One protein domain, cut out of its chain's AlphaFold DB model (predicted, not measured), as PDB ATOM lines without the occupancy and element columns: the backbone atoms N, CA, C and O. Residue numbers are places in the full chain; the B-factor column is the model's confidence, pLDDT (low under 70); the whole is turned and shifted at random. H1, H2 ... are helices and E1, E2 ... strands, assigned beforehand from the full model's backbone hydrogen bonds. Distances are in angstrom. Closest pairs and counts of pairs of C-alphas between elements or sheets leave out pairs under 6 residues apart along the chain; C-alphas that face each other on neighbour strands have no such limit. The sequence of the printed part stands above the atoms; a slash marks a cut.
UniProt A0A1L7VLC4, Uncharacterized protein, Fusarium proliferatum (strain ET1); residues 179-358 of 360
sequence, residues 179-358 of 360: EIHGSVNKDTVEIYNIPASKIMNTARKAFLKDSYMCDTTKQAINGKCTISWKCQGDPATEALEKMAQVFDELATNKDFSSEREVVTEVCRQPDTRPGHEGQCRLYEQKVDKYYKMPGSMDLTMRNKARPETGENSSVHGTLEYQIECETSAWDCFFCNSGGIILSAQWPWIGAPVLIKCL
ATOM      1  N   GLU A 179     127.705 193.530 169.328       91.44
ATOM      2  CA  GLU A 179     128.806 192.735 169.867       91.44
ATOM      3  C   GLU A 179     129.888 192.539 168.797       91.44
ATOM      4  O   GLU A 179     129.599 192.511 167.597       91.44
ATOM      5  N   ILE A 180     131.145 192.413 169.232       94.12
ATOM      6  CA  ILE A 180     132.290 192.150 168.356       94.12
ATOM      7  C   ILE A 180     132.855 190.779 168.696       94.12
ATOM      8  O   ILE A 180     133.282 190.512 169.819       94.12
ATOM      9  N   HIS A 181     132.874 189.898 167.709       93.44
ATOM     10  CA  HIS A 181     133.500 188.592 167.806       93.44
ATOM     11  C   HIS A 181     134.787 188.600 167.004       93.44
ATOM     12  O   HIS A 181     134.801 189.126 165.900       93.44
ATOM     13  N   GLY A 182     135.841 187.988 167.520       92.19
ATOM     14  CA  GLY A 182     137.042 187.763 166.740       92.19
ATOM     15  C   GLY A 182     137.559 186.351 166.845       92.19
ATOM     16  O   GLY A 182     137.270 185.630 167.806       92.19
ATOM     17  N   SER A 183     138.344 185.967 165.852       90.69
ATOM     18  CA  SER A 183     139.042 184.699 165.849       90.69
ATOM     19  C   SER A 183     140.486 184.885 165.405       90.69
ATOM     20  O   SER A 183     140.780 185.652 164.493       90.69
ATOM     21  N   VAL A 184     141.404 184.235 166.115       88.69
ATOM     22  CA  VAL A 184     142.827 184.212 165.765       88.69
ATOM     23  C   VAL A 184     143.191 182.841 165.221       88.69
ATOM     24  O   VAL A 184     142.664 181.813 165.672       88.69
ATOM     25  N   ASN A 185     144.104 182.826 164.252       76.75
ATOM     26  CA  ASN A 185     144.683 181.580 163.782       76.75
ATOM     27  C   ASN A 185     145.778 181.077 164.736       76.75
ATOM     28  O   ASN A 185     146.229 181.748 165.663       76.75
ATOM     29  N   LYS A 186     146.201 179.840 164.484       74.69
ATOM     30  CA  LYS A 186     147.252 179.138 165.227       74.69
ATOM     31  C   LYS A 186     148.678 179.532 164.834       74.69
ATOM     32  O   LYS A 186     149.620 179.122 165.511       74.69
ATOM     33  N   ASP A 187     148.833 180.262 163.735       82.81
ATOM     34  CA  ASP A 187     150.138 180.647 163.211       82.81
ATOM     35  C   ASP A 187     150.616 181.901 163.933       82.81
ATOM     36  O   ASP A 187     149.848 182.841 164.141       82.81
ATOM     37  N   THR A 188     151.893 181.937 164.302       88.00
ATOM     38  CA  THR A 188     152.491 183.131 164.892       88.00
ATOM     39  C   THR A 188     153.600 183.681 164.021       88.00
ATOM     40  O   THR A 188     154.310 182.964 163.307       88.00
ATOM     41  N   VAL A 189     153.728 185.000 164.077       90.50
ATOM     42  CA  VAL A 189     154.799 185.741 163.428       90.50
ATOM     43  C   VAL A 189     155.650 186.394 164.496       90.50
ATOM     44  O   VAL A 189     155.147 186.827 165.533       90.50
ATOM     45  N   GLU A 190     156.949 186.462 164.232       90.75
ATOM     46  CA  GLU A 190     157.896 187.157 165.088       90.75
ATOM     47  C   GLU A 190     158.581 188.261 164.290       90.75
ATOM     48  O   GLU A 190     159.180 188.025 163.240       90.75
ATOM     49  N   ILE A 191     158.461 189.489 164.781       91.62
ATOM     50  CA  ILE A 191     158.829 190.687 164.042       91.62
ATOM     51  C   ILE A 191     159.927 191.422 164.801       91.62
ATOM     52  O   ILE A 191     159.799 191.761 165.978       91.62
ATOM     53  N   TYR A 192     161.030 191.673 164.100       91.19
ATOM     54  CA  TYR A 192     162.190 192.360 164.651       91.19
ATOM     55  C   TYR A 192     161.921 193.859 164.833       91.19
ATOM     56  O   TYR A 192     161.628 194.564 163.866       91.19
ATOM     57  N   ASN A 193     162.077 194.331 166.070       90.12
ATOM     58  CA  ASN A 193     162.112 195.737 166.480       90.12
ATOM     59  C   ASN A 193     160.911 196.603 166.035       90.12
ATOM     60  O   ASN A 193     161.033 197.819 165.869       90.12
ATOM     61  N   ILE A 194     159.744 195.990 165.822       92.31
ATOM     62  CA  ILE A 194     158.492 196.684 165.501       92.31
ATOM     63  C   ILE A 194     157.397 196.117 166.414       92.31
ATOM     64  O   ILE A 194     157.024 194.958 166.239       92.31
ATOM     65  N   PRO A 195     156.875 196.903 167.373       92.19
ATOM     66  CA  PRO A 195     155.860 196.425 168.305       92.19
ATOM     67  C   PRO A 195     154.513 196.210 167.608       92.19
ATOM     68  O   PRO A 195     154.182 196.923 166.654       92.19
ATOM     69  N   ALA A 196     153.702 195.290 168.143       91.62
ATOM     70  CA  ALA A 196     152.362 194.993 167.628       91.62
ATOM     71  C   ALA A 196     151.491 196.253 167.509       91.62
ATOM     72  O   ALA A 196     150.791 196.417 166.515       91.62
ATOM     73  N   SER A 197     151.605 197.201 168.447       90.62
ATOM     74  CA  SER A 197     150.854 198.466 168.416       90.62
ATOM     75  C   SER A 197     151.139 199.290 167.165       90.62
ATOM     76  O   SER A 197     150.232 199.870 166.575       90.62
ATOM     77  N   LYS A 198     152.387 199.305 166.690       91.62
ATOM     78  CA  LYS A 198     152.756 200.017 165.462       91.62
ATOM     79  C   LYS A 198     152.194 199.331 164.214       91.62
ATOM     80  O   LYS A 198     151.858 200.021 163.254       91.62
ATOM     81  N   ILE A 199     152.086 198.004 164.237       92.19
ATOM     82  CA  ILE A 199     151.539 197.204 163.135       92.19
ATOM     83  C   ILE A 199     150.018 197.350 163.089       92.19
ATOM     84  O   ILE A 199     149.471 197.672 162.040       92.19
ATOM     85  N   MET A 200     149.336 197.192 164.221       91.50
ATOM     86  CA  MET A 200     147.878 197.301 164.317       91.50
ATOM     87  C   MET A 200     147.365 198.706 163.980       91.50
ATOM     88  O   MET A 200     146.349 198.842 163.308       91.50
ATOM     89  N   ASN A 201     148.146 199.752 164.270       86.81
ATOM     90  CA  ASN A 201     147.863 201.118 163.814       86.81
ATOM     91  C   ASN A 201     147.808 201.280 162.277       86.81
ATOM     92  O   ASN A 201     147.362 202.319 161.783       86.81
ATOM     93  N   THR A 202     148.269 200.298 161.491       88.31
ATOM     94  CA  THR A 202     148.098 200.317 160.027       88.31
ATOM     95  C   THR A 202     146.660 200.031 159.594       88.31
ATOM     96  O   THR A 202     146.298 200.447 158.497       88.31
ATOM     97  N   ALA A 203     145.820 199.444 160.460       83.25
ATOM     98  CA  ALA A 203     144.414 199.150 160.175       83.25
ATOM     99  C   ALA A 203     143.661 200.397 159.690       83.25
ATOM    100  O   ALA A 203     143.138 200.423 158.580       83.25
ATOM    101  N   ARG A 204     143.702 201.480 160.480       85.81
ATOM    102  CA  ARG A 204     143.036 202.747 160.131       85.81
ATOM    103  C   ARG A 204     143.575 203.368 158.844       85.81
ATOM    104  O   ARG A 204     142.834 204.009 158.112       85.81
ATOM    105  N   LYS A 205     144.868 203.183 158.559       87.50
ATOM    106  CA  LYS A 205     145.497 203.692 157.329       87.50
ATOM    107  C   LYS A 205     145.065 202.912 156.093       87.50
ATOM    108  O   LYS A 205     145.151 203.452 154.997       87.50
ATOM    109  N   ALA A 206     144.635 201.664 156.267       87.75
ATOM    110  CA  ALA A 206     144.103 200.859 155.184       87.75
ATOM    111  C   ALA A 206     142.681 201.289 154.800       87.75
ATOM    112  O   ALA A 206     142.239 200.949 153.712       87.75
ATOM    113  N   PHE A 207     141.948 202.033 155.634       90.06
ATOM    114  CA  PHE A 207     140.585 202.449 155.298       90.06
ATOM    115  C   PHE A 207     140.577 203.408 154.109       90.06
ATOM    116  O   PHE A 207     141.258 204.435 154.098       90.06
ATOM    117  N   LEU A 208     139.786 203.068 153.092       86.88
ATOM    118  CA  LEU A 208     139.591 203.938 151.944       86.88
ATOM    119  C   LEU A 208     138.686 205.099 152.365       86.88
ATOM    120  O   LEU A 208     137.628 204.902 152.965       86.88
ATOM    121  N   LYS A 209     139.105 206.327 152.054       79.75
ATOM    122  CA  LYS A 209     138.340 207.531 152.384       79.75
ATOM    123  C   LYS A 209     136.958 207.484 151.722       79.75
ATOM    124  O   LYS A 209     136.861 207.134 150.548       79.75
ATOM    125  N   ASP A 210     135.920 207.853 152.473       71.25
ATOM    126  CA  ASP A 210     134.520 207.882 152.019       71.25
ATOM    127  C   ASP A 210     134.017 206.523 151.480       71.25
ATOM    128  O   ASP A 210     133.067 206.448 150.704       71.25
ATOM    129  N   SER A 211     134.666 205.438 151.903       74.44
ATOM    130  CA  SER A 211     134.340 204.064 151.548       74.44
ATOM    131  C   SER A 211     134.135 203.241 152.811       74.44
ATOM    132  O   SER A 211     134.597 203.584 153.898       74.44
ATOM    133  N   TYR A 212     133.443 202.122 152.651       83.62
ATOM    134  CA  TYR A 212     133.196 201.166 153.723       83.62
ATOM    135  C   TYR A 212     134.066 199.919 153.582       83.62
ATOM    136  O   TYR A 212     133.692 198.836 154.023       83.62
ATOM    137  N   MET A 213     135.207 200.074 152.914       89.38
ATOM    138  CA  MET A 213     136.180 199.030 152.618       89.38
ATOM    139  C   MET A 213     137.596 199.553 152.876       89.38
ATOM    140  O   MET A 213     137.822 200.761 152.981       89.38
ATOM    141  N   CYS A 214     138.564 198.647 152.928       89.44
ATOM    142  CA  CYS A 214     139.984 198.980 153.006       89.44
ATOM    143  C   CYS A 214     140.718 198.651 151.713       89.44
ATOM    144  O   CYS A 214     140.295 197.818 150.912       89.44
ATOM    145  N   ASP A 215     141.859 199.310 151.556       90.81
ATOM    146  CA  ASP A 215     142.915 198.945 150.640       90.81
ATOM    147  C   ASP A 215     143.455 197.560 151.018       90.81
ATOM    148  O   ASP A 215     144.000 197.347 152.104       90.81
ATOM    149  N   THR A 216     143.283 196.615 150.099       91.81
ATOM    150  CA  THR A 216     143.723 195.226 150.248       91.81
ATOM    151  C   THR A 216     145.169 195.015 149.798       91.81
ATOM    152  O   THR A 216     145.684 193.896 149.853       91.81
ATOM    153  N   THR A 217     145.850 196.079 149.361       92.62
ATOM    154  CA  THR A 217     147.245 196.030 148.929       92.62
ATOM    155  C   THR A 217     148.153 195.628 150.088       92.62
ATOM    156  O   THR A 217     148.075 196.173 151.190       92.62
ATOM    157  N   LYS A 218     149.062 194.682 149.829       93.19
ATOM    158  CA  LYS A 218     150.074 194.260 150.802       93.19
ATOM    159  C   LYS A 218     150.997 195.430 151.148       93.19
ATOM    160  O   LYS A 218     151.659 195.987 150.275       93.19
ATOM    161  N   GLN A 219     151.078 195.762 152.430       92.19
ATOM    162  CA  GLN A 219     151.960 196.791 152.971       92.19
ATOM    163  C   GLN A 219     153.187 196.134 153.604       92.19
ATOM    164  O   GLN A 219     153.073 195.153 154.338       92.19
ATOM    165  N   ALA A 220     154.376 196.670 153.342       92.06
ATOM    166  CA  ALA A 220     155.595 196.176 153.973       92.06
ATOM    167  C   ALA A 220     155.639 196.575 155.459       92.06
ATOM    168  O   ALA A 220     155.521 197.754 155.790       92.06
ATOM    169  N   ILE A 221     155.854 195.600 156.347       90.50
ATOM    170  CA  ILE A 221     156.150 195.848 157.767       90.50
ATOM    171  C   ILE A 221     157.652 196.118 157.922       90.50
ATOM    172  O   ILE A 221     158.070 197.087 158.551       90.50
ATOM    173  N   ASN A 222     158.468 195.247 157.327       87.81
ATOM    174  CA  ASN A 222     159.922 195.346 157.240       87.81
ATOM    175  C   ASN A 222     160.394 194.640 155.952       87.81
ATOM    176  O   ASN A 222     159.577 194.255 155.119       87.81
ATOM    177  N   GLY A 223     161.703 194.438 155.782       84.25
ATOM    178  CA  GLY A 223     162.250 193.769 154.593       84.25
ATOM    179  C   GLY A 223     161.884 192.286 154.427       84.25
ATOM    180  O   GLY A 223     162.276 191.705 153.425       84.25
ATOM    181  N   LYS A 224     161.179 191.671 155.389       89.25
ATOM    182  CA  LYS A 224     160.877 190.228 155.427       89.25
ATOM    183  C   LYS A 224     159.406 189.888 155.658       89.25
ATOM    184  O   LYS A 224     159.041 188.722 155.547       89.25
ATOM    185  N   CYS A 225     158.590 190.869 156.033       91.62
ATOM    186  CA  CYS A 225     157.201 190.679 156.425       91.62
ATOM    187  C   CYS A 225     156.295 191.712 155.756       91.62
ATOM    188  O   CYS A 225     156.619 192.902 155.703       91.62
ATOM    189  N   THR A 226     155.121 191.265 155.322       94.50
ATOM    190  CA  THR A 226     154.054 192.113 154.778       94.50
ATOM    191  C   THR A 226     152.752 191.884 155.531       94.50
ATOM    192  O   THR A 226     152.538 190.805 156.078       94.50
ATOM    193  N   ILE A 227     151.890 192.898 155.567       94.81
ATOM    194  CA  ILE A 227     150.531 192.825 156.107       94.81
ATOM    195  C   ILE A 227     149.524 193.161 155.012       94.81
ATOM    196  O   ILE A 227     149.747 194.064 154.209       94.81
ATOM    197  N   SER A 228     148.409 192.444 154.988       95.12
ATOM    198  CA  SER A 228     147.243 192.780 154.171       95.12
ATOM    199  C   SER A 228     146.005 192.877 155.043       95.12
ATOM    200  O   SER A 228     145.915 192.207 156.073       95.12
ATOM    201  N   TRP A 229     145.072 193.716 154.610       94.50
ATOM    202  CA  TRP A 229     143.807 193.959 155.283       94.50
ATOM    203  C   TRP A 229     142.657 193.574 154.359       94.50
ATOM    204  O   TRP A 229     142.713 193.810 153.154       94.50
ATOM    205  N   LYS A 230     141.598 192.996 154.919       94.31
ATOM    206  CA  LYS A 230     140.310 192.834 154.240       94.31
ATOM    207  C   LYS A 230     139.232 193.318 155.175       94.31
ATOM    208  O   LYS A 230     139.202 192.925 156.336       94.31
ATOM    209  N   CYS A 231     138.346 194.168 154.688       93.06
ATOM    210  CA  CYS A 231     137.312 194.700 155.542       93.06
ATOM    211  C   CYS A 231     136.133 195.240 154.763       93.06
ATOM    212  O   CYS A 231     136.251 195.691 153.620       93.06
ATOM    213  N   GLN A 232     135.002 195.191 155.445       90.25
ATOM    214  CA  GLN A 232     133.739 195.741 155.018       90.25
ATOM    215  C   GLN A 232     133.024 196.267 156.260       90.25
ATOM    216  O   GLN A 232     133.009 195.595 157.286       90.25
ATOM    217  N   GLY A 233     132.426 197.448 156.193       86.62
ATOM    218  CA  GLY A 233     131.683 198.007 157.317       86.62
ATOM    219  C   GLY A 233     130.376 198.653 156.910       86.62
ATOM    220  O   GLY A 233     130.166 199.015 155.760       86.62
ATOM    221  N   ASP A 234     129.498 198.815 157.882       80.06
ATOM    222  CA  ASP A 234     128.309 199.639 157.787       80.06
ATOM    223  C   ASP A 234     128.623 201.010 158.413       80.06
ATOM    224  O   ASP A 234     128.944 201.076 159.610       80.06
ATOM    225  N   PRO A 235     128.546 202.113 157.645       78.75
ATOM    226  CA  PRO A 235     128.787 203.452 158.176       78.75
ATOM    227  C   PRO A 235     127.832 203.837 159.298       78.75
ATOM    228  O   PRO A 235     128.230 204.581 160.189       78.75
ATOM    229  N   ALA A 236     126.596 203.327 159.291       76.00
ATOM    230  CA  ALA A 236     125.589 203.684 160.285       76.00
ATOM    231  C   ALA A 236     125.971 203.223 161.700       76.00
ATOM    232  O   ALA A 236     125.448 203.736 162.686       76.00
ATOM    233  N   THR A 237     126.882 202.251 161.802       80.19
ATOM    234  CA  THR A 237     127.311 201.662 163.075       80.19
ATOM    235  C   THR A 237     128.768 201.956 163.425       80.19
ATOM    236  O   THR A 237     129.219 201.544 164.501       80.19
ATOM    237  N   GLU A 238     129.485 202.670 162.547       86.81
ATOM    238  CA  GLU A 238     130.924 202.952 162.653       86.81
ATOM    239  C   GLU A 238     131.761 201.669 162.826       86.81
ATOM    240  O   GLU A 238     132.744 201.628 163.569       86.81
ATOM    241  N   ALA A 239     131.357 200.591 162.140       88.62
ATOM    242  CA  ALA A 239     131.880 199.241 162.357       88.62
ATOM    243  C   ALA A 239     133.408 199.146 162.259       88.62
ATOM    244  O   ALA A 239     134.055 198.566 163.133       88.62
ATOM    245  N   LEU A 240     133.989 199.728 161.205       90.81
ATOM    246  CA  LEU A 240     135.431 199.671 160.964       90.81
ATOM    247  C   LEU A 240     136.227 200.410 162.041       90.81
ATOM    248  O   LEU A 240     137.253 199.900 162.484       90.81
ATOM    249  N   GLU A 241     135.748 201.567 162.502       90.62
ATOM    250  CA  GLU A 241     136.445 202.351 163.525       90.62
ATOM    251  C   GLU A 241     136.424 201.636 164.880       90.62
ATOM    252  O   GLU A 241     137.463 201.498 165.525       90.62
ATOM    253  N   LYS A 242     135.272 201.080 165.276       91.12
ATOM    254  CA  LYS A 242     135.154 200.291 166.513       91.12
ATOM    255  C   LYS A 242     136.034 199.046 166.485       91.12
ATOM    256  O   LYS A 242     136.714 198.758 167.466       91.12
ATOM    257  N   MET A 243     136.069 198.321 165.365       93.12
ATOM    258  CA  MET A 243     136.947 197.154 165.220       93.12
ATOM    259  C   MET A 243     138.436 197.541 165.155       93.12
ATOM    260  O   MET A 243     139.269 196.807 165.678       93.12
ATOM    261  N   ALA A 244     138.800 198.700 164.595       92.25
ATOM    262  CA  ALA A 244     140.181 199.191 164.648       92.25
ATOM    263  C   ALA A 244     140.629 199.509 166.082       92.25
ATOM    264  O   ALA A 244     141.742 199.157 166.464       92.25
ATOM    265  N   GLN A 245     139.753 200.109 166.894       91.38
ATOM    266  CA  GLN A 245     140.026 200.346 168.316       91.38
ATOM    267  C   GLN A 245     140.255 199.040 169.086       91.38
ATOM    268  O   GLN A 245     141.121 198.993 169.954       91.38
ATOM    269  N   VAL A 246     139.547 197.957 168.738       92.31
ATOM    270  CA  VAL A 246     139.817 196.628 169.314       92.31
ATOM    271  C   VAL A 246     141.266 196.210 169.061       92.31
ATOM    272  O   VAL A 246     141.914 195.704 169.973       92.31
ATOM    273  N   PHE A 247     141.811 196.450 167.865       92.12
ATOM    274  CA  PHE A 247     143.213 196.137 167.597       92.12
ATOM    275  C   PHE A 247     144.198 197.012 168.369       92.12
ATOM    276  O   PHE A 247     145.242 196.501 168.769       92.12
ATOM    277  N   ASP A 248     143.885 198.285 168.612       89.94
ATOM    278  CA  ASP A 248     144.728 199.144 169.451       89.94
ATOM    279  C   ASP A 248     144.844 198.582 170.874       89.94
ATOM    280  O   ASP A 248     145.949 198.465 171.408       89.94
ATOM    281  N   GLU A 249     143.714 198.170 171.456       90.88
ATOM    282  CA  GLU A 249     143.667 197.568 172.790       90.88
ATOM    283  C   GLU A 249     144.408 196.228 172.819       90.88
ATOM    284  O   GLU A 249     145.289 196.006 173.656       90.88
ATOM    285  N   LEU A 250     144.107 195.346 171.859       88.81
ATOM    286  CA  LEU A 250     144.750 194.039 171.737       88.81
ATOM    287  C   LEU A 250     146.263 194.166 171.595       88.81
ATOM    288  O   LEU A 250     147.001 193.428 172.236       88.81
ATOM    289  N   ALA A 251     146.749 195.129 170.819       87.06
ATOM    290  CA  ALA A 251     148.174 195.288 170.574       87.06
ATOM    291  C   ALA A 251     148.999 195.643 171.821       87.06
ATOM    292  O   ALA A 251     150.223 195.501 171.807       87.06
ATOM    293  N   THR A 252     148.347 196.122 172.882       86.00
ATOM    294  CA  THR A 252     148.974 196.383 174.187       86.00
ATOM    295  C   THR A 252     148.757 195.248 175.190       86.00
ATOM    296  O   THR A 252     149.388 195.225 176.250       86.00
ATOM    297  N   ASN A 253     147.896 194.286 174.857       86.06
ATOM    298  CA  ASN A 253     147.575 193.154 175.702       86.06
ATOM    299  C   ASN A 253     148.645 192.053 175.576       86.06
ATOM    300  O   ASN A 253     148.967 191.585 174.482       86.06
ATOM    301  N   LYS A 254     149.164 191.601 176.723       82.62
ATOM    302  CA  LYS A 254     150.190 190.550 176.818       82.62
ATOM    303  C   LYS A 254     149.716 189.184 176.311       82.62
ATOM    304  O   LYS A 254     150.543 188.371 175.908       82.62
ATOM    305  N   ASP A 255     148.405 188.951 176.310       79.38
ATOM    306  CA  ASP A 255     147.795 187.719 175.802       79.38
ATOM    307  C   ASP A 255     147.703 187.709 174.267       79.38
ATOM    308  O   ASP A 255     147.496 186.657 173.668       79.38
ATOM    309  N   PHE A 256     147.877 188.866 173.617       84.19
ATOM    310  CA  PHE A 256     147.860 189.008 172.159       84.19
ATOM    311  C   PHE A 256     149.253 189.272 171.574       84.19
ATOM    312  O   PHE A 256     149.536 188.876 170.444       84.19
ATOM    313  N   SER A 257     150.150 189.913 172.326       88.31
ATOM    314  CA  SER A 257     151.536 190.100 171.906       88.31
ATOM    315  C   SER A 257     152.521 189.908 173.051       88.31
ATOM    316  O   SER A 257     152.306 190.383 174.164       88.31
ATOM    317  N   SER A 258     153.639 189.241 172.760       88.94
ATOM    318  CA  SER A 258     154.757 189.087 173.690       88.94
ATOM    319  C   SER A 258     156.043 189.685 173.120       88.94
ATOM    320  O   SER A 258     156.279 189.677 171.913       88.94
ATOM    321  N   GLU A 259     156.877 190.225 174.007       91.50
ATOM    322  CA  GLU A 259     158.193 190.780 173.685       91.50
ATOM    323  C   GLU A 259     159.277 189.868 174.263       91.50
ATOM    324  O   GLU A 259     159.199 189.466 175.427       91.50
ATOM    325  N   ARG A 260     160.308 189.567 173.467       90.88
ATOM    326  CA  ARG A 260     161.570 189.018 173.974       90.88
ATOM    327  C   ARG A 260     162.741 189.893 173.565       90.88
ATOM    328  O   ARG A 260     162.792 190.410 172.449       90.88
ATOM    329  N   GLU A 261     163.716 189.979 174.454       92.81
ATOM    330  CA  GLU A 261     164.982 190.654 174.205       92.81
ATOM    331  C   GLU A 261     166.098 189.621 174.039       92.81
ATOM    332  O   GLU A 261     166.184 188.644 174.783       92.81
ATOM    333  N   VAL A 262     166.961 189.837 173.052       91.88
ATOM    334  CA  VAL A 262     168.185 189.068 172.837       91.88
ATOM    335  C   VAL A 262     169.357 190.023 172.981       91.88
ATOM    336  O   VAL A 262     169.536 190.926 172.166       91.88
ATOM    337  N   VAL A 263     170.155 189.825 174.023       92.31
ATOM    338  CA  VAL A 263     171.359 190.623 174.266       92.31
ATOM    339  C   VAL A 263     172.546 189.917 173.623       92.31
ATOM    340  O   VAL A 263     172.849 188.776 173.964       92.31
ATOM    341  N   THR A 264     173.212 190.590 172.689       91.75
ATOM    342  CA  THR A 264     174.429 190.100 172.032       91.75
ATOM    343  C   THR A 264     175.577 191.050 172.330       91.75
ATOM    344  O   THR A 264     175.455 192.256 172.126       91.75
ATOM    345  N   GLU A 265     176.712 190.526 172.781       91.25
ATOM    346  CA  GLU A 265     177.924 191.329 172.927       91.25
ATOM    347  C   GLU A 265     178.590 191.504 171.563       91.25
ATOM    348  O   GLU A 265     179.024 190.544 170.926       91.25
ATOM    349  N   VAL A 266     178.659 192.748 171.092       91.88
ATOM    350  CA  VAL A 266     179.289 193.094 169.820       91.88
ATOM    351  C   VAL A 266     180.634 193.733 170.104       91.88
ATOM    352  O   VAL A 266     180.734 194.725 170.827       91.88
ATOM    353  N   CYS A 267     181.684 193.184 169.499       91.25
ATOM    354  CA  CYS A 267     182.998 193.793 169.580       91.25
ATOM    355  C   CYS A 267     183.032 195.104 168.782       91.25
ATOM    356  O   CYS A 267     182.926 195.092 167.556       91.25
ATOM    357  N   ARG A 268     183.204 196.237 169.468       90.81
ATOM    358  CA  ARG A 268     183.358 197.554 168.825       90.81
ATOM    359  C   ARG A 268     184.797 197.899 168.524       90.81
ATOM    360  O   ARG A 268     185.068 198.588 167.545       90.81
ATOM    361  N   GLN A 269     185.706 197.415 169.361       91.62
ATOM    362  CA  GLN A 269     187.126 197.672 169.205       91.62
ATOM    363  C   GLN A 269     187.901 196.356 169.235       91.62
ATOM    364  O   GLN A 269     188.332 195.928 170.310       91.62
ATOM    365  N   PRO A 270     188.081 195.707 168.072       89.25
ATOM    366  CA  PRO A 270     188.980 194.568 167.948       89.25
ATOM    367  C   PRO A 270     190.396 194.954 168.388       89.25
ATOM    368  O   PRO A 270     190.852 196.072 168.133       89.25
ATOM    369  N   ASP A 271     191.094 194.052 169.070       90.75
ATOM    370  CA  ASP A 271     192.491 194.252 169.430       90.75
ATOM    371  C   ASP A 271     193.378 193.968 168.216       90.75
ATOM    372  O   ASP A 271     193.438 192.850 167.707       90.75
ATOM    373  N   THR A 272     194.044 195.012 167.727       88.25
ATOM    374  CA  THR A 272     194.949 194.942 166.575       88.25
ATOM    375  C   THR A 272     196.420 194.940 166.993       88.25
ATOM    376  O   THR A 272     197.294 195.135 166.149       88.25
ATOM    377  N   ARG A 273     196.724 194.817 168.293       89.62
ATOM    378  CA  ARG A 273     198.109 194.745 168.776       89.62
ATOM    379  C   ARG A 273     198.706 193.368 168.451       89.62
ATOM    380  O   ARG A 273     198.001 192.374 168.620       89.62
ATOM    381  N   PRO A 274     199.992 193.291 168.053       87.62
ATOM    382  CA  PRO A 274     200.652 192.016 167.782       87.62
ATOM    383  C   PRO A 274     200.550 191.046 168.968       87.62
ATOM    384  O   PRO A 274     200.883 191.424 170.094       87.62
ATOM    385  N   GLY A 275     200.099 189.813 168.722       86.94
ATOM    386  CA  GLY A 275     199.916 188.768 169.740       86.94
ATOM    387  C   GLY A 275     198.555 188.774 170.450       86.94
ATOM    388  O   GLY A 275     198.321 187.931 171.317       86.94
ATOM    389  N   HIS A 276     197.661 189.702 170.097       84.44
ATOM    390  CA  HIS A 276     196.296 189.807 170.624       84.44
ATOM    391  C   HIS A 276     195.226 189.715 169.523       84.44
ATOM    392  O   HIS A 276     194.063 190.052 169.755       84.44
ATOM    393  N   GLU A 277     195.591 189.253 168.325       86.12
ATOM    394  CA  GLU A 277     194.687 189.157 167.184       86.12
ATOM    395  C   GLU A 277     193.459 188.293 167.520       86.12
ATOM    396  O   GLU A 277     193.569 187.158 167.982       86.12
ATOM    397  N   GLY A 278     192.263 188.844 167.292       80.19
ATOM    398  CA  GLY A 278     190.986 188.181 167.580       80.19
ATOM    399  C   GLY A 278     190.412 188.455 168.975       80.19
ATOM    400  O   GLY A 278     189.267 188.087 169.232       80.19
ATOM    401  N   GLN A 279     191.144 189.137 169.861       89.19
ATOM    402  CA  GLN A 279     190.587 189.640 171.120       89.19
ATOM    403  C   GLN A 279     189.783 190.923 170.881       89.19
ATOM    404  O   GLN A 279     190.009 191.646 169.912       89.19
ATOM    405  N   CYS A 280     188.846 191.233 171.777       89.31
ATOM    406  CA  CYS A 280     188.131 192.502 171.758       89.31
ATOM    407  C   CYS A 280     188.488 193.344 172.978       89.31
ATOM    408  O   CYS A 280     188.467 192.855 174.106       89.31
ATOM    409  N   ARG A 281     188.770 194.627 172.756       88.50
ATOM    410  CA  ARG A 281     189.091 195.589 173.815       88.50
ATOM    411  C   ARG A 281     187.857 196.258 174.403       88.50
ATOM    412  O   ARG A 281     187.904 196.704 175.545       88.50
ATOM    413  N   LEU A 282     186.786 196.354 173.620       90.25
ATOM    414  CA  LEU A 282     185.538 196.977 174.035       90.25
ATOM    415  C   LEU A 282     184.353 196.228 173.433       90.25
ATOM    416  O   LEU A 282     184.141 196.262 172.216       90.25
ATOM    417  N   TYR A 283     183.583 195.591 174.308       91.81
ATOM    418  CA  TYR A 283     182.280 195.037 173.978       91.81
ATOM    419  C   TYR A 283     181.197 196.085 174.225       91.81
ATOM    420  O   TYR A 283     181.243 196.822 175.209       91.81
ATOM    421  N   GLU A 284     180.217 196.135 173.329       92.88
ATOM    422  CA  GLU A 284     178.968 196.859 173.535       92.88
ATOM    423  C   GLU A 284     177.816 195.856 173.506       92.88
ATOM    424  O   GLU A 284     177.772 194.967 172.651       92.88
ATOM    425  N   GLN A 285     176.877 195.995 174.440       92.06
ATOM    426  CA  GLN A 285     175.670 195.180 174.449       92.06
ATOM    427  C   GLN A 285     174.700 195.699 173.391       92.06
ATOM    428  O   GLN A 285     174.165 196.801 173.495       92.06
ATOM    429  N   LYS A 286     174.451 194.881 172.372       91.25
ATOM    430  CA  LYS A 286     173.373 195.091 171.414       91.25
ATOM    431  C   LYS A 286     172.131 194.371 171.925       91.25
ATOM    432  O   LYS A 286     172.152 193.152 172.076       91.25
ATOM    433  N   VAL A 287     171.059 195.118 172.173       91.69
ATOM    434  CA  VAL A 287     169.760 194.561 172.574       91.69
ATOM    435  C   VAL A 287     168.849 194.500 171.354       91.69
ATOM    436  O   VAL A 287     168.448 195.527 170.811       91.69
ATOM    437  N   ASP A 288     168.538 193.286 170.917       90.88
ATOM    438  CA  ASP A 288     167.635 193.006 169.808       90.88
ATOM    439  C   ASP A 288     166.251 192.613 170.350       90.88
ATOM    440  O   ASP A 288     166.122 191.629 171.076       90.88
ATOM    441  N   LYS A 289     165.212 193.378 170.000       93.19
ATOM    442  CA  LYS A 289     163.827 193.138 170.439       93.19
ATOM    443  C   LYS A 289     163.037 192.387 169.375       93.19
ATOM    444  O   LYS A 289     163.060 192.765 168.202       93.19
ATOM    445  N   TYR A 290     162.301 191.365 169.790       91.19
ATOM    446  CA  TYR A 290     161.424 190.574 168.933       91.19
ATOM    447  C   TYR A 290     160.014 190.567 169.509       91.19
ATOM    448  O   TYR A 290     159.824 190.293 170.695       91.19
ATOM    449  N   TYR A 291     159.037 190.861 168.657       91.62
ATOM    450  CA  TYR A 291     157.627 190.923 169.020       91.62
ATOM    451  C   TYR A 291     156.880 189.782 168.355       91.62
ATOM    452  O   TYR A 291     156.877 189.672 167.129       91.62
ATOM    453  N   LYS A 292     156.250 188.940 169.167       90.38
ATOM    454  CA  LYS A 292     155.454 187.810 168.705       90.38
ATOM    455  C   LYS A 292     153.972 188.144 168.789       90.38
ATOM    456  O   LYS A 292     153.537 188.742 169.774       90.38
ATOM    457  N   MET A 293     153.208 187.770 167.765       90.69
ATOM    458  CA  MET A 293     151.757 187.981 167.693       90.69
ATOM    459  C   MET A 293     151.093 186.994 166.710       90.69
ATOM    460  O   MET A 293     151.814 186.330 165.953       90.69
ATOM    461  N   PRO A 294     149.752 186.864 166.699       90.69
ATOM    462  CA  PRO A 294     149.050 186.028 165.729       90.69
ATOM    463  C   PRO A 294     149.292 186.488 164.290       90.69
ATOM    464  O   PRO A 294     149.275 187.689 164.001       90.69
ATOM    465  N   GLY A 295     149.501 185.530 163.388       90.81
ATOM    466  CA  GLY A 295     149.737 185.781 161.969       90.81
ATOM    467  C   GLY A 295     148.485 186.256 161.235       90.81
ATOM    468  O   GLY A 295     148.596 187.044 160.300       90.81
ATOM    469  N   SER A 296     147.295 185.848 161.672       91.88
ATOM    470  CA  SER A 296     146.037 186.407 161.181       91.88
ATOM    471  C   SER A 296     144.988 186.506 162.280       91.88
ATOM    472  O   SER A 296     144.960 185.712 163.225       91.88
ATOM    473  N   MET A 297     144.082 187.459 162.109       92.50
ATOM    474  CA  MET A 297     142.911 187.617 162.959       92.50
ATOM    475  C   MET A 297     141.762 188.193 162.148       92.50
ATOM    476  O   MET A 297     141.977 189.105 161.349       92.50
ATOM    477  N   ASP A 298     140.556 187.703 162.399       94.25
ATOM    478  CA  ASP A 298     139.316 188.309 161.931       94.25
ATOM    479  C   ASP A 298     138.523 188.887 163.103       94.25
ATOM    480  O   ASP A 298     138.541 188.366 164.219       94.25
ATOM    481  N   LEU A 299     137.832 189.987 162.830       95.00
ATOM    482  CA  LEU A 299     136.825 190.612 163.667       95.00
ATOM    483  C   LEU A 299     135.527 190.697 162.868       95.00
ATOM    484  O   LEU A 299     135.527 191.044 161.690       95.00
ATOM    485  N   THR A 300     134.413 190.409 163.526       94.31
ATOM    486  CA  THR A 300     133.058 190.540 163.002       94.31
ATOM    487  C   THR A 300     132.217 191.299 164.017       94.31
ATOM    488  O   THR A 300     132.031 190.836 165.144       94.31
ATOM    489  N   MET A 301     131.673 192.445 163.614       91.44
ATOM    490  CA  MET A 301     130.703 193.193 164.409       91.44
ATOM    491  C   MET A 301     129.289 192.846 163.955       91.44
ATOM    492  O   MET A 301     128.985 192.888 162.762       91.44
ATOM    493  N   ARG A 302     128.411 192.520 164.901       89.44
ATOM    494  CA  ARG A 302     127.025 192.122 164.626       89.44
ATOM    495  C   ARG A 302     126.084 192.603 165.721       89.44
ATOM    496  O   ARG A 302     126.522 192.835 166.844       89.44
ATOM    497  N   ASN A 303     124.800 192.731 165.418       86.81
ATOM    498  CA  ASN A 303     123.792 192.874 166.462       86.81
ATOM    499  C   ASN A 303     123.536 191.520 167.136       86.81
ATOM    500  O   ASN A 303     123.568 190.443 166.518       86.81
ATOM    501  N   LYS A 304     123.239 191.597 168.426       84.44
ATOM    502  CA  LYS A 304     122.765 190.484 169.230       84.44
ATOM    503  C   LYS A 304     121.338 190.149 168.813       84.44
ATOM    504  O   LYS A 304     120.477 191.024 168.754       84.44
ATOM    505  N   ALA A 305     121.100 188.876 168.513       79.81
ATOM    506  CA  ALA A 305     119.765 188.406 168.166       79.81
ATOM    507  C   ALA A 305     118.805 188.594 169.351       79.81
ATOM    508  O   ALA A 305     119.181 188.337 170.498       79.81
ATOM    509  N   ARG A 306     117.565 188.986 169.050       76.44
ATOM    510  CA  ARG A 306     116.451 189.095 170.000       76.44
ATOM    511  C   ARG A 306     115.328 188.161 169.541       76.44
ATOM    512  O   ARG A 306     114.456 188.564 168.767       76.44
ATOM    513  N   PRO A 307     115.359 186.877 169.946       72.00
ATOM    514  CA  PRO A 307     114.349 185.899 169.542       72.00
ATOM    515  C   PRO A 307     112.920 186.323 169.908       72.00
ATOM    516  O   PRO A 307     111.981 185.991 169.193       72.00
ATOM    517  N   GLU A 308     112.759 187.083 170.992       68.25
ATOM    518  CA  GLU A 308     111.487 187.605 171.488       68.25
ATOM    519  C   GLU A 308     110.832 188.634 170.555       68.25
ATOM    520  O   GLU A 308     109.607 188.740 170.531       68.25
ATOM    521  N   THR A 309     111.625 189.364 169.764       68.50
ATOM    522  CA  THR A 309     111.139 190.319 168.753       68.50
ATOM    523  C   THR A 309     111.196 189.752 167.332       68.50
ATOM    524  O   THR A 309     110.722 190.394 166.397       68.50
ATOM    525  N   GLY A 310     111.756 188.548 167.152       67.69
ATOM    526  CA  GLY A 310     112.020 187.958 165.837       67.69
ATOM    527  C   GLY A 310     113.202 188.597 165.096       67.69
ATOM    528  O   GLY A 310     113.384 188.346 163.904       67.69
ATOM    529  N   GLU A 311     114.008 189.421 165.774       69.88
ATOM    530  CA  GLU A 311     115.170 190.088 165.185       69.88
ATOM    531  C   GLU A 311     116.384 189.148 165.158       69.88
ATOM    532  O   GLU A 311     116.899 188.706 166.192       69.88
ATOM    533  N   ASN A 312     116.870 188.862 163.950       75.44
ATOM    534  CA  ASN A 312     118.038 188.015 163.734       75.44
ATOM    535  C   ASN A 312     119.355 188.793 163.873       75.44
ATOM    536  O   ASN A 312     119.417 190.009 163.670       75.44
ATOM    537  N   SER A 313     120.433 188.056 164.150       80.75
ATOM    538  CA  SER A 313     121.791 188.596 164.073       80.75
ATOM    539  C   SER A 313     122.158 188.889 162.612       80.75
ATOM    540  O   SER A 313     121.995 188.047 161.732       80.75
ATOM    541  N   SER A 314     122.654 190.093 162.388       81.50
ATOM    542  CA  SER A 314     123.040 190.729 161.137       81.50
ATOM    543  C   SER A 314     124.457 191.267 161.304       81.50
ATOM    544  O   SER A 314     124.810 191.856 162.326       81.50
ATOM    545  N   VAL A 315     125.295 191.031 160.301       86.31
ATOM    546  CA  VAL A 315     126.686 191.487 160.320       86.31
ATOM    547  C   VAL A 315     126.732 192.946 159.881       86.31
ATOM    548  O   VAL A 315     126.286 193.279 158.787       86.31
ATOM    549  N   HIS A 316     127.293 193.797 160.733       86.19
ATOM    550  CA  HIS A 316     127.529 195.214 160.460       86.19
ATOM    551  C   HIS A 316     128.933 195.476 159.925       86.19
ATOM    552  O   HIS A 316     129.187 196.521 159.342       86.19
ATOM    553  N   GLY A 317     129.871 194.552 160.118       89.38
ATOM    554  CA  GLY A 317     131.172 194.665 159.485       89.38
ATOM    555  C   GLY A 317     132.091 193.500 159.782       89.38
ATOM    556  O   GLY A 317     131.904 192.771 160.755       89.38
ATOM    557  N   THR A 318     133.095 193.363 158.931       93.25
ATOM    558  CA  THR A 318     134.208 192.437 159.066       93.25
ATOM    559  C   THR A 318     135.520 193.192 158.906       93.25
ATOM    560  O   THR A 318     135.620 194.139 158.122       93.25
ATOM    561  N   LEU A 319     136.532 192.797 159.669       95.25
ATOM    562  CA  LEU A 319     137.876 193.347 159.585       95.25
ATOM    563  C   LEU A 319     138.882 192.233 159.870       95.25
ATOM    564  O   LEU A 319     138.931 191.692 160.967       95.25
ATOM    565  N   GLU A 320     139.681 191.898 158.870       95.31
ATOM    566  CA  GLU A 320     140.660 190.818 158.887       95.31
ATOM    567  C   GLU A 320     142.041 191.378 158.554       95.31
ATOM    568  O   GLU A 320     142.181 192.206 157.647       95.31
ATOM    569  N   TYR A 321     143.064 190.885 159.253       95.06
ATOM    570  CA  TYR A 321     144.453 191.049 158.840       95.06
ATOM    571  C   TYR A 321     145.125 189.704 158.604       95.06
ATOM    572  O   TYR A 321     144.833 188.710 159.269       95.06
ATOM    573  N   GLN A 322     146.108 189.715 157.707       94.38
ATOM    574  CA  GLN A 322     147.017 188.600 157.491       94.38
ATOM    575  C   GLN A 322     148.447 189.118 157.329       94.38
ATOM    576  O   GLN A 322     148.709 189.976 156.480       94.38
ATOM    577  N   ILE A 323     149.360 188.589 158.143       93.75
ATOM    578  CA  ILE A 323     150.795 188.853 158.106       93.75
ATOM    579  C   ILE A 323     151.496 187.655 157.473       93.75
ATOM    580  O   ILE A 323     151.359 186.519 157.923       93.75
ATOM    581  N   GLU A 324     152.296 187.929 156.452       91.44
ATOM    582  CA  GLU A 324     153.145 186.946 155.789       91.44
ATOM    583  C   GLU A 324     154.606 187.340 155.995       91.44
ATOM    584  O   GLU A 324     155.008 188.439 155.608       91.44
ATOM    585  N   CYS A 325     155.396 186.446 156.590       89.75
ATOM    586  CA  CYS A 325     156.833 186.610 156.801       89.75
ATOM    587  C   CYS A 325     157.605 185.466 156.129       89.75
ATOM    588  O   CYS A 325     157.082 184.361 156.018       89.75
ATOM    589  N   GLU A 326     158.872 185.692 155.760       83.94
ATOM    590  CA  GLU A 326     159.773 184.625 155.268       83.94
ATOM    591  C   GLU A 326     159.884 183.441 156.244       83.94
ATOM    592  O   GLU A 326     160.058 182.295 155.834       83.94
ATOM    593  N   THR A 327     159.776 183.725 157.543       73.19
ATOM    594  CA  THR A 327     159.745 182.732 158.616       73.19
ATOM    595  C   THR A 327     158.465 182.902 159.428       73.19
ATOM    596  O   THR A 327     158.303 183.903 160.125       73.19
ATOM    597  N   SER A 328     157.571 181.917 159.357       70.25
ATOM    598  CA  SER A 328     156.390 181.786 160.218       70.25
ATOM    599  C   SER A 328     156.511 180.521 161.062       70.25
ATOM    600  O   SER A 328     156.959 179.488 160.558       70.25
ATOM    601  N   ALA A 329     156.106 180.583 162.329       70.38
ATOM    602  CA  ALA A 329     156.134 179.429 163.218       70.38
ATOM    603  C   ALA A 329     154.721 178.870 163.407       70.38
ATOM    604  O   ALA A 329     153.791 179.591 163.775       70.38
ATOM    605  N   TRP A 330     154.575 177.564 163.183       68.19
ATOM    606  CA  TRP A 330     153.396 176.827 163.617       68.19
ATOM    607  C   TRP A 330     153.644 176.297 165.026       68.19
ATOM    608  O   TRP A 330     154.253 175.242 165.195       68.19
ATOM    609  N   ASP A 331     153.250 177.064 166.039       69.88
ATOM    610  CA  ASP A 331     153.612 176.757 167.425       69.88
ATOM    611  C   ASP A 331     152.465 176.866 168.430       69.88
ATOM    612  O   ASP A 331     152.699 176.698 169.625       69.88
ATOM    613  N   CYS A 332     151.230 177.101 167.961       67.81
ATOM    614  CA  CYS A 332     150.021 177.140 168.791       67.81
ATOM    615  C   CYS A 332     150.138 178.061 170.012       67.81
ATOM    616  O   CYS A 332     149.382 177.920 170.969       67.81
ATOM    617  N   PHE A 333     151.061 179.028 169.984       72.06
ATOM    618  CA  PHE A 333     151.485 179.752 171.178       72.06
ATOM    619  C   PHE A 333     150.330 180.508 171.850       72.06
ATOM    620  O   PHE A 333     150.199 180.470 173.069       72.06
ATOM    621  N   PHE A 334     149.455 181.126 171.053       69.50
ATOM    622  CA  PHE A 334     148.244 181.811 171.530       69.50
ATOM    623  C   PHE A 334     147.002 180.901 171.558       69.50
ATOM    624  O   PHE A 334     145.919 181.324 171.947       69.50
ATOM    625  N   CYS A 335     147.152 179.646 171.131       68.62
ATOM    626  CA  CYS A 335     146.074 178.778 170.674       68.62
ATOM    627  C   CYS A 335     146.257 177.308 171.114       68.62
ATOM    628  O   CYS A 335     145.985 176.378 170.359       68.62
ATOM    629  N   ASN A 336     146.716 177.082 172.352       63.09
ATOM    630  CA  ASN A 336     147.002 175.736 172.878       63.09
ATOM    631  C   ASN A 336     145.754 174.846 173.036       63.09
ATOM    632  O   ASN A 336     145.852 173.621 173.000       63.09
ATOM    633  N   SER A 337     144.575 175.442 173.213       57.72
ATOM    634  CA  SER A 337     143.289 174.748 173.212       57.72
ATOM    635  C   SER A 337     142.220 175.645 172.586       57.72
ATOM    636  O   SER A 337     142.253 176.867 172.719       57.72
ATOM    637  N   GLY A 338     141.272 175.045 171.858       62.91
ATOM    638  CA  GLY A 338     140.127 175.788 171.328       62.91
ATOM    639  C   GLY A 338     139.307 176.372 172.478       62.91
ATOM    640  O   GLY A 338     138.939 175.646 173.400       62.91
ATOM    641  N   GLY A 339     139.024 177.674 172.438       70.00
ATOM    642  CA  GLY A 339     138.373 178.359 173.552       70.00
ATOM    643  C   GLY A 339     138.347 179.875 173.405       70.00
ATOM    644  O   GLY A 339     138.803 180.428 172.404       70.00
ATOM    645  N   ILE A 340     137.771 180.538 174.406       76.62
ATOM    646  CA  ILE A 340     137.787 181.998 174.530       76.62
ATOM    647  C   ILE A 340     139.167 182.393 175.060       76.62
ATOM    648  O   ILE A 340     139.538 181.961 176.147       76.62
ATOM    649  N   ILE A 341     139.907 183.191 174.291       77.25
ATOM    650  CA  ILE A 341     141.201 183.749 174.715       77.25
ATOM    651  C   ILE A 341     140.975 185.064 175.458       77.25
ATOM    652  O   ILE A 341     141.623 185.326 176.465       77.25
ATOM    653  N   LEU A 342     140.030 185.882 174.987       82.94
ATOM    654  CA  LEU A 342     139.738 187.180 175.580       82.94
ATOM    655  C   LEU A 342     138.234 187.441 175.597       82.94
ATOM    656  O   LEU A 342     137.545 187.262 174.594       82.94
ATOM    657  N   SER A 343     137.751 187.922 176.736       87.12
ATOM    658  CA  SER A 343     136.436 188.535 176.884       87.12
ATOM    659  C   SER A 343     136.642 189.883 177.556       87.12
ATOM    660  O   SER A 343     137.057 189.932 178.713       87.12
ATOM    661  N   ALA A 344     136.379 190.968 176.835       86.88
ATOM    662  CA  ALA A 344     136.618 192.322 177.315       86.88
ATOM    663  C   ALA A 344     135.414 193.221 177.043       86.88
ATOM    664  O   ALA A 344     134.676 193.039 176.074       86.88
ATOM    665  N   GLN A 345     135.228 194.215 177.906       85.69
ATOM    666  CA  GLN A 345     134.239 195.263 177.713       85.69
ATOM    667  C   GLN A 345     134.929 196.609 177.897       85.69
ATOM    668  O   GLN A 345     135.214 197.031 179.017       85.69
ATOM    669  N   TRP A 346     135.214 197.266 176.777       83.81
ATOM    670  CA  TRP A 346     135.830 198.585 176.753       83.81
ATOM    671  C   TRP A 346     134.747 199.646 176.525       83.81
ATOM    672  O   TRP A 346     134.109 199.633 175.468       83.81
ATOM    673  N   PRO A 347     134.514 200.567 177.482       77.38
ATOM    674  CA  PRO A 347     133.422 201.538 177.391       77.38
ATOM    675  C   PRO A 347     133.438 202.392 176.117       77.38
ATOM    676  O   PRO A 347     132.378 202.707 175.589       77.38
ATOM    677  N   TRP A 348     134.623 202.737 175.604       79.75
ATOM    678  CA  TRP A 348     134.786 203.567 174.401       79.75
ATOM    679  C   TRP A 348     134.495 202.834 173.086       79.75
ATOM    680  O   TRP A 348     134.078 203.477 172.130       79.75
ATOM    681  N   ILE A 349     134.641 201.504 173.042       84.81
ATOM    682  CA  ILE A 349     134.273 200.687 171.871       84.81
ATOM    683  C   ILE A 349     132.746 200.514 171.788       84.81
ATOM    684  O   ILE A 349     132.184 200.339 170.706       84.81
ATOM    685  N   GLY A 350     132.052 200.592 172.930       81.12
ATOM    686  CA  GLY A 350     130.589 200.532 172.995       81.12
ATOM    687  C   GLY A 350     129.995 199.160 172.649       81.12
ATOM    688  O   GLY A 350     128.794 199.064 172.413       81.12
ATOM    689  N   ALA A 351     130.821 198.110 172.615       86.12
ATOM    690  CA  ALA A 351     130.421 196.732 172.351       86.12
ATOM    691  C   ALA A 351     131.264 195.759 173.201       86.12
ATOM    692  O   ALA A 351     132.467 195.986 173.362       86.12
ATOM    693  N   PRO A 352     130.680 194.676 173.748       89.44
ATOM    694  CA  PRO A 352     131.456 193.573 174.296       89.44
ATOM    695  C   PRO A 352     132.272 192.901 173.187       89.44
ATOM    696  O   PRO A 352     131.797 192.733 172.059       89.44
ATOM    697  N   VAL A 353     133.500 192.510 173.527       91.00
ATOM    698  CA  VAL A 353     134.459 191.895 172.609       91.00
ATOM    699  C   VAL A 353     134.781 190.487 173.077       91.00
ATOM    700  O   VAL A 353     135.195 190.280 174.220       91.00
ATOM    701  N   LEU A 354     134.623 189.521 172.175       90.88
ATOM    702  CA  LEU A 354     134.893 188.113 172.429       90.88
ATOM    703  C   LEU A 354     135.863 187.557 171.389       90.88
ATOM    704  O   LEU A 354     135.486 187.371 170.234       90.88
ATOM    705  N   ILE A 355     137.085 187.228 171.804       89.00
ATOM    706  CA  ILE A 355     138.105 186.643 170.932       89.00
ATOM    707  C   ILE A 355     138.254 185.156 171.225       89.00
ATOM    708  O   ILE A 355     138.443 184.743 172.374       89.00
ATOM    709  N   LYS A 356     138.189 184.343 170.173       88.06
ATOM    710  CA  LYS A 356     138.321 182.888 170.240       88.06
ATOM    711  C   LYS A 356     139.552 182.400 169.494       88.06
ATOM    712  O   LYS A 356     139.971 182.980 168.499       88.06
ATOM    713  N   CYS A 357     140.074 181.273 169.950       82.38
ATOM    714  CA  CYS A 357     141.035 180.495 169.191       82.38
ATOM    715  C   CYS A 357     140.320 179.481 168.292       82.38
ATOM    716  O   CYS A 357     139.509 178.682 168.782       82.38
ATOM    717  N   LEU A 358     140.683 179.436 167.009       69.38
ATOM    718  CA  LEU A 358     140.398 178.281 166.162       69.38
ATOM    719  C   LEU A 358     141.392 177.170 166.521       69.38
ATOM    720  O   LEU A 358     142.589 177.292 166.285       69.38
TER     721      LEU A 358
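Overview. This is residues 179 to 358 of the 360 residues of an uncharacterized protein of Fusarium proliferatum (strain ET1) (UniProt A0A1L7VLC4). A strongly twisted sheet of seven strands curls round one longer helix, H3, and from this body the hairpin of E5 and E6 reaches out as a long two-stranded arm. At the opposite end lies the loop of residues 304 to 314, and the base of the arm joins E2 and E9 in a second sheet, curled like part of a barrel. The printed part has 180 residues, with three named helices and eleven named strands in the order E1 E2 H1 H2 E3 E4 H3 E5 E6 E7 E8 E9 E10 E11; the class is mixed, helices and strands. The large sheet runs E3 E4 E8 E7 E1 E11 E10 and is mixed, the small one E5 E6 E2 E9, all antiparallel. The whole is loose, with a radius of gyration of the C-alphas of 21.4 A and spans of 89 by 37 by 28 A.

Arrangement. E1, residues 179 to 184, runs on into E2, residues 187 to 192, across a break of 2 residues, at 81 degrees. H1, residues 196 to 200, only grazes both sheets; H2, residues 202 to 206, only grazes the large one. E3, residues 219 to 222, and E4, residues 225 to 233, form a hairpin, N 219 and O 227 being 2.8 A apart. H3, residues 239 to 252, is on one face of the large sheet, making two layers, a helix over a sheet. H3 touches H1, the closest C-alphas being those of Ser 197 and Ala 251, 4.7 A; with residues 241 to 244 alone it only just touches H2, with 3 pairs of C-alphas within 8 A, the closest those of Ala 203 and Ala 244, 6.2 A. Every O i to N i+4 pair is within hydrogen-bond range in H1 and H2, and 9 of 10 in H3. E5, residues 258 to 270, and E6, residues 280 to 294, form a hairpin, with N 264 and O 286 at 2.8 A. E6 is antiparallel to E2, with N 191 and O 291 at 2.8 A, and runs on into E7, residues 296 to 303, at 36 degrees. E7 and E8, residues 315 to 325, form a hairpin, with N 299 and O 319 at 2.8 A. E7 is antiparallel to E1, with N 300 and O 181 at 2.7 A, and E8 to E4, with N 226 and O 324 at 2.8 A. E9, residues 328 to 330, is antiparallel to E2, with N 188 and O 329 at 3.1 A. E10, residues 339 to 346, and E11, residues 351 to 357, form a hairpin, with N 355 and O 342 at 2.8 A; E11 is parallel to E1, with N 182 and O 354 at 2.8 A.

Along the chain. E1 begins at C-alpha 179, (128.806, 192.735, 169.867). From first to last C-alpha E4 is 26.6 A long, H3 21.0 A, E5 35.1 A, E6 40.1 A and E8 30.7 A. E5 ends at C-alpha 270, (188.980, 194.568, 167.948), and E11 at C-alpha 357, (141.035, 180.495, 169.191).

Size, cuts and confidence. The C-alphas farthest apart are those of Pro 274 and Thr 309, 89.5 A. The printed part has no cut. The long links are H2 to E3 and E7 to E8. The mean pLDDT of the printed part is 86.3; it is under 70 at residues 308 to 311, 330 to 332, 334 to 338 and 358.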